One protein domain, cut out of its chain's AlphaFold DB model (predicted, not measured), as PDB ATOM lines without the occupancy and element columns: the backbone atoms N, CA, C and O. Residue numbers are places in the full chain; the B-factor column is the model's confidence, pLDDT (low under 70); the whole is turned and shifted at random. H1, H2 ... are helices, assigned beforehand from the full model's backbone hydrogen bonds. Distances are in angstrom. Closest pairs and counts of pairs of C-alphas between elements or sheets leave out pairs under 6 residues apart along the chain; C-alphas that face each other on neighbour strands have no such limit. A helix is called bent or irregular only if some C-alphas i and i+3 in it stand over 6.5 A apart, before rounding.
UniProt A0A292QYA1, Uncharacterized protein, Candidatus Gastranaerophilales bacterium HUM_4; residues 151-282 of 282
ATOM      1  N   GLU A 151      61.130   6.132  63.969       75.75
ATOM      2  CA  GLU A 151      61.763   6.992  62.988       75.75
ATOM      3  C   GLU A 151      62.331   8.260  63.627       75.75
ATOM      4  O   GLU A 151      61.723   8.859  64.519       75.75
ATOM      5  N   ILE A 152      63.486   8.702  63.122       81.25
ATOM      6  CA  ILE A 152      64.035  10.022  63.436       81.25
ATOM      7  C   ILE A 152      63.150  11.069  62.761       81.25
ATOM      8  O   ILE A 152      63.281  11.348  61.572       81.25
ATOM      9  N   THR A 153      62.200  11.599  63.524       79.81
ATOM     10  CA  THR A 153      61.297  12.670  63.092       79.81
ATOM     11  C   THR A 153      61.898  14.042  63.397       79.81
ATOM     12  O   THR A 153      62.808  14.169  64.217       79.81
ATOM     13  N   LYS A 154      61.325  15.102  62.813       80.69
ATOM     14  CA  LYS A 154      61.675  16.490  63.161       80.69
ATOM     15  C   LYS A 154      61.552  16.769  64.664       80.69
ATOM     16  O   LYS A 154      62.361  17.500  65.221       80.69
ATOM     17  N   GLU A 155      60.563  16.166  65.325       82.62
ATOM     18  CA  GLU A 155      60.400  16.298  66.773       82.62
ATOM     19  C   GLU A 155      61.582  15.686  67.527       82.62
ATOM     20  O   GLU A 155      62.115  16.311  68.435       82.62
ATOM     21  N   PHE A 156      62.036  14.497  67.119       87.56
ATOM     22  CA  PHE A 156      63.222  13.882  67.711       87.56
ATOM     23  C   PHE A 156      64.450  14.776  67.541       87.56
ATOM     24  O   PHE A 156      65.158  15.012  68.513       87.56
ATOM     25  N   TYR A 157      64.663  15.316  66.336       83.81
ATOM     26  CA  TYR A 157      65.742  16.265  66.059       83.81
ATOM     27  C   TYR A 157      65.700  17.472  67.007       83.81
ATOM     28  O   TYR A 157      66.698  17.756  67.663       83.81
ATOM     29  N   ASN A 158      64.538  18.122  67.147       86.44
ATOM     30  CA  ASN A 158      64.399  19.308  67.995       86.44
ATOM     31  C   ASN A 158      64.774  19.000  69.451       86.44
ATOM     32  O   ASN A 158      65.470  19.779  70.092       86.44
ATOM     33  N   GLN A 159      64.321  17.854  69.968       88.44
ATOM     34  CA  GLN A 159      64.617  17.431  71.338       88.44
ATOM     35  C   GLN A 159      66.080  17.015  71.506       88.44
ATOM     36  O   GLN A 159      66.652  17.209  72.572       88.44
ATOM     37  N   PHE A 160      66.693  16.446  70.469       88.12
ATOM     38  CA  PHE A 160      68.079  15.992  70.477       88.12
ATOM     39  C   PHE A 160      69.079  17.154  70.410       88.12
ATOM     40  O   PHE A 160      70.085  17.142  71.119       88.12
ATOM     41  N   GLU A 161      68.793  18.174  69.598       85.75
ATOM     42  CA  GLU A 161      69.647  19.352  69.426       85.75
ATOM     43  C   GLU A 161      69.820  20.125  70.743       85.75
ATOM     44  O   GLU A 161      70.944  20.486  71.098       85.75
ATOM     45  N   ILE A 162      68.730  20.298  71.499       87.31
ATOM     46  CA  ILE A 162      68.702  21.083  72.744       87.31
ATOM     47  C   ILE A 162      69.323  20.377  73.961       87.31
ATOM     48  O   ILE A 162      69.446  20.998  75.015       87.31
ATOM     49  N   LEU A 163      69.691  19.094  73.861       90.62
ATOM     50  CA  LEU A 163      70.352  18.393  74.967       90.62
ATOM     51  C   LEU A 163      71.735  18.995  75.225       90.62
ATOM     52  O   LEU A 163      72.516  19.165  74.287       90.62
ATOM     53  N   ASP A 164      72.052  19.234  76.496       90.88
ATOM     54  CA  ASP A 164      73.349  19.759  76.924       90.88
ATOM     55  C   ASP A 164      74.484  18.791  76.560       90.88
ATOM     56  O   ASP A 164      74.546  17.653  77.038       90.88
ATOM     57  N   ASP A 165      75.399  19.246  75.706       89.75
ATOM     58  CA  ASP A 165      76.521  18.446  75.226       89.75
ATOM     59  C   ASP A 165      77.450  18.015  76.382       89.75
ATOM     60  O   ASP A 165      77.971  16.897  76.362       89.75
ATOM     61  N   SER A 166      77.551  18.795  77.467       90.25
ATOM     62  CA  SER A 166      78.348  18.433  78.652       90.25
ATOM     63  C   SER A 166      77.843  17.167  79.361       90.25
ATOM     64  O   SER A 166      78.626  16.422  79.955       90.25
ATOM     65  N   LEU A 167      76.543  16.878  79.252       91.81
ATOM     66  CA  LEU A 167      75.890  15.730  79.886       91.81
ATOM     67  C   LEU A 167      75.586  14.601  78.893       91.81
ATOM     68  O   LEU A 167      75.594  13.418  79.267       91.81
ATOM     69  N   TYR A 168      75.302  14.951  77.637       93.88
ATOM     70  CA  TYR A 168      74.705  14.055  76.647       93.88
ATOM     71  C   TYR A 168      75.587  13.749  75.437       93.88
ATOM     72  O   TYR A 168      75.184  12.907  74.639       93.88
ATOM     73  N   LYS A 169      76.797  14.310  75.318       92.50
ATOM     74  CA  LYS A 169      77.692  14.071  74.172       92.50
ATOM     75  C   LYS A 169      77.836  12.602  73.772       92.50
ATOM     76  O   LYS A 169      77.545  12.244  72.635       92.50
ATOM     77  N   ASN A 170      78.211  11.738  74.717       92.88
ATOM     78  CA  ASN A 170      78.400  10.311  74.431       92.88
ATOM     79  C   ASN A 170      77.103   9.640  73.959       92.88
ATOM     80  O   ASN A 170      77.147   8.767  73.101       92.88
ATOM     81  N   LEU A 171      75.951  10.055  74.505       94.19
ATOM     82  CA  LEU A 171      74.658   9.568  74.027       94.19
ATOM     83  C   LEU A 171      74.428  10.042  72.590       94.19
ATOM     84  O   LEU A 171      74.001   9.249  71.762       94.19
ATOM     85  N   LYS A 172      74.702  11.312  72.272       93.44
ATOM     86  CA  LYS A 172      74.484  11.827  70.919       93.44
ATOM     87  C   LYS A 172      75.305  11.058  69.883       93.44
ATOM     88  O   LYS A 172      74.748  10.618  68.881       93.44
ATOM     89  N   GLU A 173      76.583  10.821  70.165       92.31
ATOM     90  CA  GLU A 173      77.452   9.995  69.317       92.31
ATOM     91  C   GLU A 173      76.917   8.553  69.184       92.31
ATOM     92  O   GLU A 173      76.808   8.041  68.073       92.31
ATOM     93  N   GLU A 174      76.481   7.925  70.285       92.56
ATOM     94  CA  GLU A 174      75.882   6.577  70.297       92.56
ATOM     95  C   GLU A 174      74.602   6.479  69.441       92.56
ATOM     96  O   GLU A 174      74.373   5.482  68.748       92.56
ATOM     97  N   ILE A 175      73.754   7.511  69.474       91.12
ATOM     98  CA  ILE A 175      72.513   7.574  68.696       91.12
ATOM     99  C   ILE A 175      72.818   7.715  67.202       91.12
ATOM    100  O   ILE A 175      72.207   7.006  66.395       91.12
ATOM    101  N   ILE A 176      73.780   8.561  66.818       89.19
ATOM    102  CA  ILE A 176      74.231   8.652  65.421       89.19
ATOM    103  C   ILE A 176      74.827   7.316  64.969       89.19
ATOM    104  O   ILE A 176      74.435   6.799  63.920       89.19
ATOM    105  N   ASP A 177      75.700   6.710  65.775       89.00
ATOM    106  CA  ASP A 177      76.291   5.410  65.459       89.00
ATOM    107  C   ASP A 177      75.204   4.340  65.274       89.00
ATOM    108  O   ASP A 177      75.244   3.547  64.332       89.00
ATOM    109  N   SER A 178      74.170   4.350  66.116       88.19
ATOM    110  CA  SER A 178      73.028   3.447  65.975       88.19
ATOM    111  C   SER A 178      72.283   3.664  64.655       88.19
ATOM    112  O   SER A 178      71.943   2.691  63.981       88.19
ATOM    113  N   CYS A 179      72.083   4.913  64.235       84.69
ATOM    114  CA  CYS A 179      71.421   5.234  62.971       84.69
ATOM    115  C   CYS A 179      72.200   4.717  61.749       84.69
ATOM    116  O   CYS A 179      71.605   4.131  60.842       84.69
ATOM    117  N   PHE A 180      73.527   4.873  61.728       81.38
ATOM    118  CA  PHE A 180      74.351   4.467  60.582       81.38
ATOM    119  C   PHE A 180      74.755   2.985  60.601       81.38
ATOM    120  O   PHE A 180      74.832   2.351  59.544       81.38
ATOM    121  N   TYR A 181      74.980   2.401  61.778       82.75
ATOM    122  CA  TYR A 181      75.649   1.103  61.901       82.75
ATOM    123  C   TYR A 181      74.804   0.007  62.565       82.75
ATOM    124  O   TYR A 181      75.084  -1.177  62.364       82.75
ATOM    125  N   SER A 182      73.753   0.334  63.327       81.50
ATOM    126  CA  SER A 182      72.975  -0.706  64.014       81.50
ATOM    127  C   SER A 182      72.074  -1.462  63.043       81.50
ATOM    128  O   SER A 182      71.050  -0.961  62.576       81.50
ATOM    129  N   ARG A 183      72.419  -2.725  62.781       74.44
ATOM    130  CA  ARG A 183      71.575  -3.648  62.009       74.44
ATOM    131  C   ARG A 183      70.193  -3.803  62.639       74.44
ATOM    132  O   ARG A 183      69.203  -3.817  61.917       74.44
ATOM    133  N   LYS A 184      70.127  -3.919  63.972       78.75
ATOM    134  CA  LYS A 184      68.879  -4.106  64.726       78.75
ATOM    135  C   LYS A 184      67.964  -2.897  64.562       78.75
ATOM    136  O   LYS A 184      66.816  -3.080  64.181       78.75
ATOM    137  N   TYR A 185      68.477  -1.688  64.800       77.06
ATOM    138  CA  TYR A 185      67.682  -0.464  64.681       77.06
ATOM    139  C   TYR A 185      67.132  -0.293  63.269       77.06
ATOM    140  O   TYR A 185      65.925  -0.130  63.095       77.06
ATOM    141  N   ASN A 186      68.012  -0.415  62.270       71.00
ATOM    142  CA  ASN A 186      67.615  -0.317  60.875       71.00
ATOM    143  C   ASN A 186      66.537  -1.371  60.572       71.00
ATOM    144  O   ASN A 186      65.447  -1.009  60.150       71.00
ATOM    145  N   SER A 187      66.737  -2.640  60.955       67.88
ATOM    146  CA  SER A 187      65.725  -3.701  60.776       67.88
ATOM    147  C   SER A 187      64.372  -3.385  61.423       67.88
ATOM    148  O   SER A 187      63.341  -3.600  60.794       67.88
ATOM    149  N   SER A 188      64.355  -2.873  62.658       66.62
ATOM    150  CA  SER A 188      63.118  -2.560  63.390       66.62
ATOM    151  C   SER A 188      62.356  -1.371  62.799       66.62
ATOM    152  O   SER A 188      61.129  -1.359  62.837       66.62
ATOM    153  N   ARG A 189      63.063  -0.385  62.234       65.50
ATOM    154  CA  ARG A 189      62.455   0.754  61.528       65.50
ATOM    155  C   ARG A 189      61.868   0.339  60.172       65.50
ATOM    156  O   ARG A 189      60.989   1.007  59.631       65.50
ATOM    157  N   HIS A 190      62.330  -0.775  59.604       57.25
ATOM    158  CA  HIS A 190      61.873  -1.277  58.316       57.25
ATOM    159  C   HIS A 190      60.642  -2.186  58.449       57.25
ATOM    160  O   HIS A 190      60.755  -3.405  58.538       57.25
ATOM    161  N   TYR A 191      59.447  -1.632  58.233       45.75
ATOM    162  CA  TYR A 191      58.287  -2.438  57.803       45.75
ATOM    163  C   TYR A 191      58.493  -3.102  56.415       45.75
ATOM    164  O   TYR A 191      57.650  -3.867  55.955       45.75
ATOM    165  N   ALA A 192      59.618  -2.820  55.738       40.38
ATOM    166  CA  ALA A 192      59.914  -3.187  54.352       40.38
ATOM    167  C   ALA A 192      61.008  -4.267  54.164       40.38
ATOM    168  O   ALA A 192      61.529  -4.409  53.059       40.38
ATOM    169  N   GLY A 193      61.356  -5.047  55.198       44.47
ATOM    170  CA  GLY A 193      62.145  -6.282  55.026       44.47
ATOM    171  C   GLY A 193      63.651  -6.115  54.777       44.47
ATOM    172  O   GLY A 193      64.284  -7.032  54.255       44.47
ATOM    173  N   TYR A 194      64.248  -4.982  55.151       51.72
ATOM    174  CA  TYR A 194      65.705  -4.829  55.161       51.72
ATOM    175  C   TYR A 194      66.273  -5.225  56.519       51.72
ATOM    176  O   TYR A 194      65.746  -4.838  57.558       51.72
ATOM    177  N   SER A 195      67.375  -5.973  56.521       52.91
ATOM    178  CA  SER A 195      68.085  -6.328  57.749       52.91
ATOM    179  C   SER A 195      69.580  -6.082  57.619       52.91
ATOM    180  O   SER A 195      70.357  -6.999  57.864       52.91
ATOM    181  N   TYR A 196      70.012  -4.883  57.220       55.03
ATOM    182  CA  TYR A 196      71.437  -4.553  57.077       55.03
ATOM    183  C   TYR A 196      71.759  -3.177  57.681       55.03
ATOM    184  O   TYR A 196      70.889  -2.308  57.680       55.03
ATOM    185  N   PRO A 197      72.981  -2.964  58.211       57.56
ATOM    186  CA  PRO A 197      73.466  -1.626  58.544       57.56
ATOM    187  C   PRO A 197      73.368  -0.663  57.347       57.56
ATOM    188  O   PRO A 197      73.627  -1.050  56.199       57.56
ATOM    189  N   LEU A 198      73.036   0.605  57.611       64.62
ATOM    190  CA  LEU A 198      72.976   1.642  56.577       64.62
ATOM    191  C   LEU A 198      74.342   1.807  55.898       64.62
ATOM    192  O   LEU A 198      74.419   1.812  54.674       64.62
ATOM    193  N   ALA A 199      75.412   1.812  56.696       62.00
ATOM    194  CA  ALA A 199      76.803   1.830  56.251       62.00
ATOM    195  C   ALA A 199      77.103   0.818  55.138       62.00
ATOM    196  O   ALA A 199      77.512   1.188  54.043       62.00
ATOM    197  N   SER A 200      76.779  -0.456  55.371       60.16
ATOM    198  CA  SER A 200      76.990  -1.522  54.383       60.16
ATOM    199  C   SER A 200      76.158  -1.357  53.108       60.16
ATOM    200  O   SER A 200      76.539  -1.843  52.048       60.16
ATOM    201  N   SER A 201      75.017  -0.669  53.188       63.75
ATOM    202  CA  SER A 201      74.160  -0.412  52.023       63.75
ATOM    203  C   SER A 201      74.670   0.760  51.174       63.75
ATOM    204  O   SER A 201      74.416   0.813  49.968       63.75
ATOM    205  N   ILE A 202      75.394   1.697  51.792       59.25
ATOM    206  CA  ILE A 202      76.025   2.836  51.119       59.25
ATOM    207  C   ILE A 202      77.240   2.363  50.305       59.25
ATOM    208  O   ILE A 202      77.370   2.762  49.149       59.25
ATOM    209  N   ASP A 203      78.048   1.452  50.858       54.72
ATOM    210  CA  ASP A 203      79.270   0.909  50.236       54.72
ATOM    211  C   ASP A 203      79.028  -0.008  49.018       54.72
ATOM    212  O   ASP A 203      79.970  -0.442  48.357       54.72
ATOM    213  N   GLY A 204      77.771  -0.329  48.689       51.62
ATOM    214  CA  GLY A 204      77.436  -1.115  47.495       51.62
ATOM    215  C   GLY A 204      77.837  -2.595  47.562       51.62
ATOM    216  O   GLY A 204      77.798  -3.282  46.543       51.62
ATOM    217  N   SER A 205      78.176  -3.123  48.744       45.62
ATOM    218  CA  SER A 205      78.613  -4.518  48.937       45.62
ATOM    219  C   SER A 205      77.502  -5.567  48.764       45.62
ATOM    220  O   SER A 205      77.758  -6.769  48.861       45.62
ATOM    221  N   HIS A 206      76.262  -5.146  48.510       46.00
ATOM    222  CA  HIS A 206      75.148  -6.032  48.194       46.00
ATOM    223  C   HIS A 206      74.605  -5.692  46.809       46.00
ATOM    224  O   HIS A 206      74.129  -4.588  46.559       46.00
ATOM    225  N   GLY A 207      74.772  -6.662  45.905       38.12
ATOM    226  CA  GLY A 207      74.601  -6.524  44.468       38.12
ATOM    227  C   GLY A 207      73.255  -5.946  44.044       38.12
ATOM    228  O   GLY A 207      72.217  -6.150  44.672       38.12
ATOM    229  N   SER A 208      73.310  -5.270  42.905       38.56
ATOM    230  CA  SER A 208      72.252  -4.620  42.132       38.56
ATOM    231  C   SER A 208      71.120  -5.543  41.639       38.56
ATOM    232  O   SER A 208      70.550  -5.296  40.582       38.56
ATOM    233  N   GLY A 209      70.815  -6.638  42.339       38.50
ATOM    234  CA  GLY A 209      70.052  -7.765  41.796       38.50
ATOM    235  C   GLY A 209      68.586  -7.891  42.213       38.50
ATOM    236  O   GLY A 209      67.947  -8.844  41.788       38.50
ATOM    237  N   ILE A 210      68.025  -7.008  43.049       39.81
ATOM    238  CA  ILE A 210      66.633  -7.163  43.529       39.81
ATOM    239  C   ILE A 210      65.883  -5.830  43.453       39.81
ATOM    240  O   ILE A 210      65.425  -5.297  44.462       39.81
ATOM    241  N   PHE A 211      65.790  -5.249  42.259       46.72
ATOM    242  CA  PHE A 211      65.155  -3.942  42.077       46.72
ATOM    243  C   PHE A 211      64.232  -3.870  40.851       46.72
ATOM    244  O   PHE A 211      64.209  -2.854  40.167       46.72
ATOM    245  N   ASP A 212      63.389  -4.883  40.635       35.34
ATOM    246  CA  ASP A 212      62.322  -4.812  39.627       35.34
ATOM    247  C   ASP A 212      60.939  -4.577  40.267       35.34
ATOM    248  O   ASP A 212      60.512  -5.258  41.202       35.34
ATOM    249  N   GLY A 213      60.244  -3.539  39.791       38.34
ATOM    250  CA  GLY A 213      58.832  -3.229  40.070       38.34
ATOM    251  C   GLY A 213      58.520  -2.546  41.412       38.34
ATOM    252  O   GLY A 213      57.971  -1.448  41.425       38.34
ATOM    253  N   TYR A 214      58.911  -3.143  42.542       38.72
ATOM    254  CA  TYR A 214      58.708  -2.597  43.909       38.72
ATOM    255  C   TYR A 214      59.870  -1.711  44.404       38.72
ATOM    256  O   TYR A 214      59.861  -1.202  45.526       38.72
ATOM    257  N   SER A 215      60.878  -1.552  43.551       49.22
ATOM    258  CA  SER A 215      62.183  -0.934  43.794       49.22
ATOM    259  C   SER A 215      62.129   0.535  44.215       49.22
ATOM    260  O   SER A 215      62.738   0.909  45.218       49.22
ATOM    261  N   ARG A 216      61.341   1.355  43.505       51.28
ATOM    262  CA  ARG A 216      61.375   2.817  43.666       51.28
ATOM    263  C   ARG A 216      60.970   3.256  45.070       51.28
ATOM    264  O   ARG A 216      61.730   3.959  45.717       51.28
ATOM    265  N   ASN A 217      59.854   2.749  45.604       58.69
ATOM    266  CA  ASN A 217      59.420   3.093  46.966       58.69
ATOM    267  C   ASN A 217      60.450   2.704  48.032       58.69
ATOM    268  O   ASN A 217      60.573   3.391  49.041       58.69
ATOM    269  N   ARG A 218      61.201   1.621  47.822       61.88
ATOM    270  CA  ARG A 218      62.182   1.161  48.805       61.88
ATOM    271  C   ARG A 218      63.473   1.971  48.766       61.88
ATOM    272  O   ARG A 218      64.016   2.275  49.823       61.88
ATOM    273  N   GLU A 219      63.946   2.321  47.573       67.69
ATOM    274  CA  GLU A 219      65.083   3.228  47.408       67.69
ATOM    275  C   GLU A 219      64.753   4.625  47.962       67.69
ATOM    276  O   GLU A 219      65.579   5.223  48.648       67.69
ATOM    277  N   ASN A 220      63.516   5.096  47.784       67.81
ATOM    278  CA  ASN A 220      63.043   6.353  48.368       67.81
ATOM    279  C   ASN A 220      63.066   6.337  49.898       67.81
ATOM    280  O   ASN A 220      63.638   7.240  50.496       67.81
ATOM    281  N   ILE A 221      62.488   5.305  50.528       70.25
ATOM    282  CA  ILE A 221      62.479   5.163  51.995       70.25
ATOM    283  C   ILE A 221      63.914   5.134  52.528       70.25
ATOM    284  O   ILE A 221      64.223   5.783  53.524       70.25
ATOM    285  N   PHE A 222      64.813   4.420  51.848       73.75
ATOM    286  CA  PHE A 222      66.224   4.388  52.214       73.75
ATOM    287  C   PHE A 222      66.870   5.780  52.144       73.75
ATOM    288  O   PHE A 222      67.534   6.199  53.091       73.75
ATOM    289  N   ASN A 223      66.668   6.515  51.046       75.75
ATOM    290  CA  ASN A 223      67.253   7.844  50.870       75.75
ATOM    291  C   ASN A 223      66.626   8.892  51.807       75.75
ATOM    292  O   ASN A 223      67.339   9.760  52.303       75.75
ATOM    293  N   GLU A 224      65.337   8.781  52.133       75.56
ATOM    294  CA  GLU A 224      64.677   9.603  53.154       75.56
ATOM    295  C   GLU A 224      65.292   9.386  54.540       75.56
ATOM    296  O   GLU A 224      65.556  10.332  55.282       75.56
ATOM    297  N   GLN A 225      65.557   8.131  54.897       75.38
ATOM    298  CA  GLN A 225      66.196   7.789  56.163       75.38
ATOM    299  C   GLN A 225      67.647   8.261  56.204       75.38
ATOM    300  O   GLN A 225      68.072   8.827  57.209       75.38
ATOM    301  N   LEU A 226      68.383   8.086  55.106       79.12
ATOM    302  CA  LEU A 226      69.741   8.598  54.962       79.12
ATOM    303  C   LEU A 226      69.778  10.123  55.130       79.12
ATOM    304  O   LEU A 226      70.614  10.628  55.875       79.12
ATOM    305  N   TYR A 227      68.834  10.840  54.514       81.94
ATOM    306  CA  TYR A 227      68.665  12.281  54.695       81.94
ATOM    307  C   TYR A 227      68.392  12.641  56.160       81.94
ATOM    308  O   TYR A 227      69.116  13.450  56.731       81.94
ATOM    309  N   ASN A 228      67.414  11.999  56.806       81.00
ATOM    310  CA  ASN A 228      67.085  12.268  58.210       81.00
ATOM    311  C   ASN A 228      68.270  11.994  59.155       81.00
ATOM    312  O   ASN A 228      68.488  12.742  60.105       81.00
ATOM    313  N   ASN A 229      69.065  10.957  58.880       84.88
ATOM    314  CA  ASN A 229      70.268  10.648  59.651       84.88
ATOM    315  C   ASN A 229      71.374  11.695  59.433       84.88
ATOM    316  O   ASN A 229      72.066  12.053  60.384       84.88
ATOM    317  N   LEU A 230      71.528  12.215  58.209       85.06
ATOM    318  CA  LEU A 230      72.455  13.310  57.908       85.06
ATOM    319  C   LEU A 230      72.023  14.634  58.555       85.06
ATOM    320  O   LEU A 230      72.877  15.352  59.063       85.06
ATOM    321  N   VAL A 231      70.721  14.928  58.607       83.94
ATOM    322  CA  VAL A 231      70.173  16.084  59.347       83.94
ATOM    323  C   VAL A 231      70.414  15.939  60.852       83.94
ATOM    324  O   VAL A 231      70.760  16.897  61.539       83.94
ATOM    325  N   LEU A 232      70.267  14.728  61.393       85.44
ATOM    326  CA  LEU A 232      70.592  14.478  62.795       85.44
ATOM    327  C   LEU A 232      72.094  14.671  63.053       85.44
ATOM    328  O   LEU A 232      72.469  15.289  64.045       85.44
ATOM    329  N   LEU A 233      72.953  14.204  62.146       86.56
ATOM    330  CA  LEU A 233      74.398  14.412  62.222       86.56
ATOM    331  C   LEU A 233      74.783  15.896  62.124       86.56
ATOM    332  O   LEU A 233      75.681  16.318  62.845       86.56
ATOM    333  N   SER A 234      74.119  16.694  61.282       82.50
ATOM    334  CA  SER A 234      74.424  18.128  61.166       82.50
ATOM    335  C   SER A 234      74.131  18.896  62.456       82.50
ATOM    336  O   SER A 234      74.767  19.913  62.709       82.50
ATOM    337  N   SER A 235      73.253  18.386  63.333       80.88
ATOM    338  CA  SER A 235      73.076  18.948  64.686       80.88
ATOM    339  C   SER A 235      74.336  18.849  65.564       80.88
ATOM    340  O   SER A 235      74.443  19.533  66.585       80.88
ATOM    341  N   LEU A 236      75.304  18.012  65.166       83.75
ATOM    342  CA  LEU A 236      76.596  17.848  65.828       83.75
ATOM    343  C   LEU A 236      77.708  18.698  65.202       83.75
ATOM    344  O   LEU A 236      78.861  18.510  65.581       83.75
ATOM    345  N   ASP A 237      77.417  19.621  64.276       79.75
ATOM    346  CA  ASP A 237      78.425  20.494  63.651       79.75
ATOM    347  C   ASP A 237      78.940  21.580  64.621       79.75
ATOM    348  O   ASP A 237      78.691  22.778  64.496       79.75
ATOM    349  N   LYS A 238      79.624  21.124  65.672       83.12
ATOM    350  CA  LYS A 238      80.231  21.912  66.746       83.12
ATOM    351  C   LYS A 238      81.642  21.392  66.997       83.12
ATOM    352  O   LYS A 238      81.924  20.202  66.837       83.12
ATOM    353  N   GLN A 239      82.526  22.267  67.480       82.19
ATOM    354  CA  GLN A 239      83.931  21.929  67.747       82.19
ATOM    355  C   GLN A 239      84.093  20.700  68.657       82.19
ATOM    356  O   GLN A 239      85.011  19.900  68.473       82.19
ATOM    357  N   GLU A 240      83.180  20.512  69.605       87.38
ATOM    358  CA  GLU A 240      83.197  19.401  70.556       87.38
ATOM    359  C   GLU A 240      83.090  18.025  69.880       87.38
ATOM    360  O   GLU A 240      83.660  17.055  70.386       87.38
ATOM    361  N   TYR A 241      82.443  17.937  68.715       88.75
ATOM    362  CA  TYR A 241      82.278  16.704  67.940       88.75
ATOM    363  C   TYR A 241      83.289  16.569  66.793       88.75
ATOM    364  O   TYR A 241      83.242  15.591  66.047       88.75
ATOM    365  N   ALA A 242      84.250  17.491  66.652       86.75
ATOM    366  CA  ALA A 242      85.192  17.500  65.528       86.75
ATOM    367  C   ALA A 242      85.959  16.173  65.372       86.75
ATOM    368  O   ALA A 242      86.137  15.676  64.258       86.75
ATOM    369  N   THR A 243      86.377  15.555  66.482       88.62
ATOM    370  CA  THR A 243      87.049  14.245  66.467       88.62
ATOM    371  C   THR A 243      86.116  13.133  65.982       88.62
ATOM    372  O   THR A 243      86.527  12.301  65.171       88.62
ATOM    373  N   TYR A 244      84.861  13.136  66.438       88.62
ATOM    374  CA  TYR A 244      83.843  12.165  66.037       88.62
ATOM    375  C   TYR A 244      83.498  12.296  64.545       88.62
ATOM    376  O   TYR A 244      83.532  11.304  63.812       88.62
ATOM    377  N   ILE A 245      83.268  13.522  64.065       87.06
ATOM    378  CA  ILE A 245      82.998  13.815  62.649       87.06
ATOM    379  C   ILE A 245      84.192  13.401  61.786       87.06
ATOM    380  O   ILE A 245      84.021  12.722  60.776       87.06
ATOM    381  N   LYS A 246      85.422  13.735  62.200       87.50
ATOM    382  CA  LYS A 246      86.635  13.352  61.466       87.50
ATOM    383  C   LYS A 246      86.778  11.834  61.347       87.50
ATOM    384  O   LYS A 246      87.127  11.351  60.272       87.50
ATOM    385  N   LYS A 247      86.494  11.087  62.420       87.44
ATOM    386  CA  LYS A 247      86.524   9.615  62.426       87.44
ATOM    387  C   LYS A 247      85.504   9.019  61.451       87.44
ATOM    388  O   LYS A 247      85.816   8.045  60.775       87.44
ATOM    389  N   ASN A 248      84.317   9.617  61.355       85.06
ATOM    390  CA  ASN A 248      83.223   9.140  60.508       85.06
ATOM    391  C   ASN A 248      83.175   9.803  59.118       85.06
ATOM    392  O   ASN A 248      82.260   9.542  58.344       85.06
ATOM    393  N   ARG A 249      84.159  10.635  58.755       85.00
ATOM    394  CA  ARG A 249      84.116  11.452  57.531       85.00
ATOM    395  C   ARG A 249      83.846  10.644  56.263       85.00
ATOM    396  O   ARG A 249      83.074  11.089  55.427       85.00
ATOM    397  N   ASN A 250      84.452   9.464  56.126       85.06
ATOM    398  CA  ASN A 250      84.284   8.639  54.927       85.06
ATOM    399  C   ASN A 250      82.809   8.271  54.694       85.06
ATOM    400  O   ASN A 250      82.260   8.570  53.639       85.06
ATOM    401  N   ILE A 251      82.138   7.727  55.713       82.38
ATOM    402  CA  ILE A 251      80.736   7.328  55.570       82.38
ATOM    403  C   ILE A 251      79.804   8.524  55.354       82.38
ATOM    404  O   ILE A 251      78.816   8.417  54.634       82.38
ATOM    405  N   ILE A 252      80.142   9.677  55.937       83.00
ATOM    406  CA  ILE A 252      79.388  10.921  55.769       83.00
ATOM    407  C   ILE A 252      79.470  11.385  54.314       83.00
ATOM    408  O   ILE A 252      78.445  11.684  53.707       83.00
ATOM    409  N   GLU A 253      80.669  11.399  53.731       84.38
ATOM    410  CA  GLU A 253      80.867  11.781  52.329       84.38
ATOM    411  C   GLU A 253      80.172  10.808  51.374       84.38
ATOM    412  O   GLU A 253      79.479  11.235  50.451       84.38
ATOM    413  N   GLN A 254      80.275   9.500  51.614       82.50
ATOM    414  CA  GLN A 254      79.577   8.506  50.798       82.50
ATOM    415  C   GLN A 254      78.048   8.656  50.891       82.50
ATOM    416  O   GLN A 254      77.348   8.565  49.880       82.50
ATOM    417  N   ALA A 255      77.522   8.923  52.091       82.19
ATOM    418  CA  ALA A 255      76.107   9.198  52.313       82.19
ATOM    419  C   ALA A 255      75.647  10.445  51.540       82.19
ATOM    420  O   ALA A 255      74.638  10.384  50.831       82.19
ATOM    421  N   LYS A 256      76.406  11.548  51.623       84.00
ATOM    422  CA  LYS A 256      76.141  12.791  50.881       84.00
ATOM    423  C   LYS A 256      76.147  12.548  49.369       84.00
ATOM    424  O   LYS A 256      75.159  12.843  48.700       84.00
ATOM    425  N   GLN A 257      77.197  11.919  48.839       83.50
ATOM    426  CA  GLN A 257      77.332  11.622  47.406       83.50
ATOM    427  C   GLN A 257      76.188  10.753  46.873       83.50
ATOM    428  O   GLN A 257      75.673  10.988  45.776       83.50
ATOM    429  N   ARG A 258      75.763   9.745  47.645       82.00
ATOM    430  CA  ARG A 258      74.629   8.895  47.275       82.00
ATOM    431  C   ARG A 258      73.332   9.698  47.196       82.00
ATOM    432  O   ARG A 258      72.596   9.553  46.218       82.00
ATOM    433  N   LEU A 259      73.067  10.532  48.200       80.19
ATOM    434  CA  LEU A 259      71.871  11.364  48.250       80.19
ATOM    435  C   LEU A 259      71.852  12.370  47.089       80.19
ATOM    436  O   LEU A 259      70.852  12.472  46.386       80.19
ATOM    437  N   GLU A 260      72.975  13.036  46.813       80.44
ATOM    438  CA  GLU A 260      73.120  13.938  45.665       80.44
ATOM    439  C   GLU A 260      72.847  13.235  44.332       80.44
ATOM    440  O   GLU A 260      72.135  13.769  43.478       80.44
ATOM    441  N   LYS A 261      73.377  12.019  44.145       79.25
ATOM    442  CA  LYS A 261      73.122  11.217  42.942       79.25
ATOM    443  C   LYS A 261      71.635  10.886  42.793       79.25
ATOM    444  O   LYS A 261      71.102  10.984  41.688       79.25
ATOM    445  N   PHE A 262      70.976  10.514  43.890       75.75
ATOM    446  CA  PHE A 262      69.545  10.218  43.904       75.75
ATOM    447  C   PHE A 262      68.695  11.453  43.573       75.75
ATOM    448  O   PHE A 262      67.805  11.370  42.731       75.75
ATOM    449  N   LEU A 263      69.000  12.616  44.149       73.50
ATOM    450  CA  LEU A 263      68.251  13.852  43.884       73.50
ATOM    451  C   LEU A 263      68.401  14.311  42.441       73.50
ATOM    452  O   LEU A 263      67.406  14.624  41.801       73.50
ATOM    453  N   ARG A 264      69.621  14.266  41.887       72.88
ATOM    454  CA  ARG A 264      69.840  14.566  40.462       72.88
ATOM    455  C   ARG A 264      69.016  13.647  39.565       72.88
ATOM    456  O   ARG A 264      68.522  14.083  38.531       72.88
ATOM    457  N   TYR A 265      68.868  12.375  39.940       70.12
ATOM    458  CA  TYR A 265      67.994  11.449  39.224       70.12
ATOM    459  C   TYR A 265      66.516  11.853  39.341       70.12
ATOM    460  O   TYR A 265      65.820  11.863  38.326       70.12
ATOM    461  N   VAL A 266      66.039  12.225  40.534       67.44
ATOM    462  CA  VAL A 266      64.663  12.703  40.772       67.44
ATOM    463  C   VAL A 266      64.351  13.978  39.978       67.44
ATOM    464  O   VAL A 266      63.324  14.036  39.298       67.44
ATOM    465  N   ASP A 267      65.253  14.960  40.005       63.88
ATOM    466  CA  ASP A 267      65.116  16.234  39.289       63.88
ATOM    467  C   ASP A 267      65.068  16.015  37.771       63.88
ATOM    468  O   ASP A 267      64.190  16.535  37.085       63.88
ATOM    469  N   ASN A 268      65.954  15.166  37.241       61.19
ATOM    470  CA  ASN A 268      65.999  14.847  35.811       61.19
ATOM    471  C   ASN A 268      64.817  13.988  35.329       61.19
ATOM    472  O   ASN A 268      64.585  13.888  34.126       61.19
ATOM    473  N   SER A 269      64.077  13.342  36.237       58.22
ATOM    474  CA  SER A 269      62.962  12.447  35.900       58.22
ATOM    475  C   SER A 269      61.577  13.098  36.019       58.22
ATOM    476  O   SER A 269      60.574  12.396  35.887       58.22
ATOM    477  N   ASN A 270      61.489  14.425  36.222       52.88
ATOM    478  CA  ASN A 270      60.229  15.164  36.440       52.88
ATOM    479  C   ASN A 270      59.371  14.587  37.591       52.88
ATOM    480  O   ASN A 270      58.157  14.783  37.643       52.88
ATOM    481  N   LEU A 271      59.995  13.897  38.553       49.97
ATOM    482  CA  LEU A 271      59.326  13.319  39.725       49.97
ATOM    483  C   LEU A 271      59.202  14.315  40.896       49.97
ATOM    484  O   LEU A 271      58.840  13.926  42.005       49.97
ATOM    485  N   VAL A 272      59.462  15.602  40.640       46.09
ATOM    486  CA  VAL A 272      59.483  16.714  41.612       46.09
ATOM    487  C   VAL A 272      58.204  16.790  42.461       46.09
ATOM    488  O   VAL A 272      58.255  17.182  43.622       46.09
ATOM    489  N   HIS A 273      57.061  16.334  41.942       41.22
ATOM    490  CA  HIS A 273      55.798  16.305  42.689       41.22
ATOM    491  C   HIS A 273      55.779  15.361  43.906       41.22
ATOM    492  O   HIS A 273      54.879  15.487  44.732       41.22
ATOM    493  N   TYR A 274      56.746  14.446  44.046       40.00
ATOM    494  CA  TYR A 274      56.778  13.464  45.138       40.00
ATOM    495  C   TYR A 274      57.840  13.721  46.211       40.00
ATOM    496  O   TYR A 274      57.765  13.109  47.276       40.00
ATOM    497  N   TYR A 275      58.806  14.614  45.981       48.41
ATOM    498  CA  TYR A 275      59.974  14.733  46.856       48.41
ATOM    499  C   TYR A 275      60.260  16.189  47.193       48.41
ATOM    500  O   TYR A 275      60.764  16.951  46.376       48.41
ATOM    501  N   ASN A 276      59.951  16.567  48.430       41.91
ATOM    502  CA  ASN A 276      60.222  17.897  48.962       41.91
ATOM    503  C   ASN A 276      61.450  17.829  49.890       41.91
ATOM    504  O   ASN A 276      61.354  18.069  51.093       41.91
ATOM    505  N   TYR A 277      62.605  17.423  49.349       47.19
ATOM    506  CA  TYR A 277      63.870  17.433  50.090       47.19
ATOM    507  C   TYR A 277      64.545  18.794  49.925       47.19
ATOM    508  O   TYR A 277      65.057  19.124  48.858       47.19
ATOM    509  N   ASN A 278      64.557  19.602  50.984       37.47
ATOM    510  CA  ASN A 278      65.203  20.912  50.964       37.47
ATOM    511  C   ASN A 278      66.647  20.777  51.480       37.47
ATOM    512  O   ASN A 278      66.923  21.003  52.651       37.47
ATOM    513  N   ILE A 279      67.561  20.347  50.604       41.91
ATOM    514  CA  ILE A 279      68.956  19.982  50.947       41.91
ATOM    515  C   ILE A 279      69.932  21.163  50.861       41.91
ATOM    516  O   ILE A 279      71.126  21.009  51.081       41.91
ATOM    517  N   LYS A 280      69.447  22.383  50.610       32.47
ATOM    518  CA  LYS A 280      70.304  23.567  50.417       32.47
ATOM    519  C   LYS A 280      71.158  23.983  51.634       32.47
ATOM    520  O   LYS A 280      71.813  25.016  51.552       32.47
ATOM    521  N   SER A 281      71.185  23.225  52.734       33.50
ATOM    522  CA  SER A 281      71.953  23.576  53.935       33.50
ATOM    523  C   SER A 281      72.519  22.395  54.755       33.50
ATOM    524  O   SER A 281      72.659  22.552  55.965       33.50
ATOM    525  N   ILE A 282      72.827  21.233  54.154       37.53
ATOM    526  CA  ILE A 282      73.660  20.178  54.801       37.53
ATOM    527  C   ILE A 282      75.097  20.257  54.276       37.53
ATOM    528  O   ILE A 282      76.051  19.930  55.025       37.53
TER     529      ILE A 282
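AT A GLANCE: This is residues 151 to 282 of the 282 residues of an uncharacterized protein of Candidatus Gastranaerophilales bacterium HUM_4 (UniProt A0A292QYA1). Two long helices, H2 and H5, run opposite ways at a small angle with their last turns side by side, and the bent helix H6 runs past both: its first arm, H6a, beside H2, its second, H6b, crossing H5. Short H4 sits between the end of H2 and H6b, H3 makes a corner after H2, and H1 lies near H2 and H5; a loop, residues 203 to 214, and a tail, residues 269 to 282, which folds back from the end of H6b, have no named element. The printed part has 132 residues with six named helices, H1 to H6 in chain order, and no named strand: the class is all helix. The whole is compact, with a radius of gyration of the C-alphas of 15.4 A, but elongated in outline, spanning 48 by 30 by 26 A.

HOW THE PARTS SIT: Begin with H6, residues 239 to 268, assigned as one helix by its hydrogen bonds but bent: C-alphas 247 and 250 are 7.9 A apart. Its arms, H6a, residues 239 to 247, and H6b, residues 250 to 268, stand about perpendicular, at 85 degrees. H6b touches H5, residues 215 to 234, at a steep tilt of 49 degrees, opposite ways; the closest C-alphas are those of Asn 223 and Leu 259, 6.4 A apart. H5 touches H2, residues 165 to 181, with residues 229 to 233 alone, at a shallow tilt of 19 degrees, opposite ways; the closest C-alphas, of Cys 179 and Asn 229, are 6.5 A apart. H2 and H6a are close but not clearly touching, with the C-alphas of Glu 173 and Tyr 244 closest at 7.5 A. H4, residues 198 to 202, touches H6b, closest at C-alphas 202 and 255, 6.5 A, and H2, closest at C-alphas 180 and 198, 5.1 A. H3, residues 183 to 189, and H2 only just touch, only at the corner, with 3 pairs of C-alphas within 8 A; the closest are those of Ser 178 and Tyr 185, 6.7 A apart. H1, residues 154 to 161, is close to but not clearly touching H5, with C-alphas 157 and 232 closest at 6.1 A, and is apart from H6b. Every O i to N i+4 pair is within hydrogen-bond range in H1, H3, H4, H5 and H6b, against 11 of 13 in H2 and 3 of 5 in H6a.

IN THESE COORDINATES: Find C-alpha 154 at (61.675, 16.490, 63.161), where H1 begins. H2 spans 21.9 A and is irregular, with C-alphas 167 and 170 8.1 A apart. H5 runs 28.5 A to C-alpha 234 at (74.424, 18.128, 61.166). H6a is itself irregular, with C-alphas 240 and 243 7.6 A apart; H6b runs 27.2 A to C-alpha 268 at (65.999, 14.847, 35.811).

THE WHOLE: The two C-alphas farthest apart, of Ser 166 and Gly 213, are 48.4 A apart. The printed part has no cut, and the link from H4 to H5 is long, 12 residues. Look in the B-factor column for pLDDT under 70 at residues 187 to 220 and 266 to 282; the mean of the printed part is 71.0.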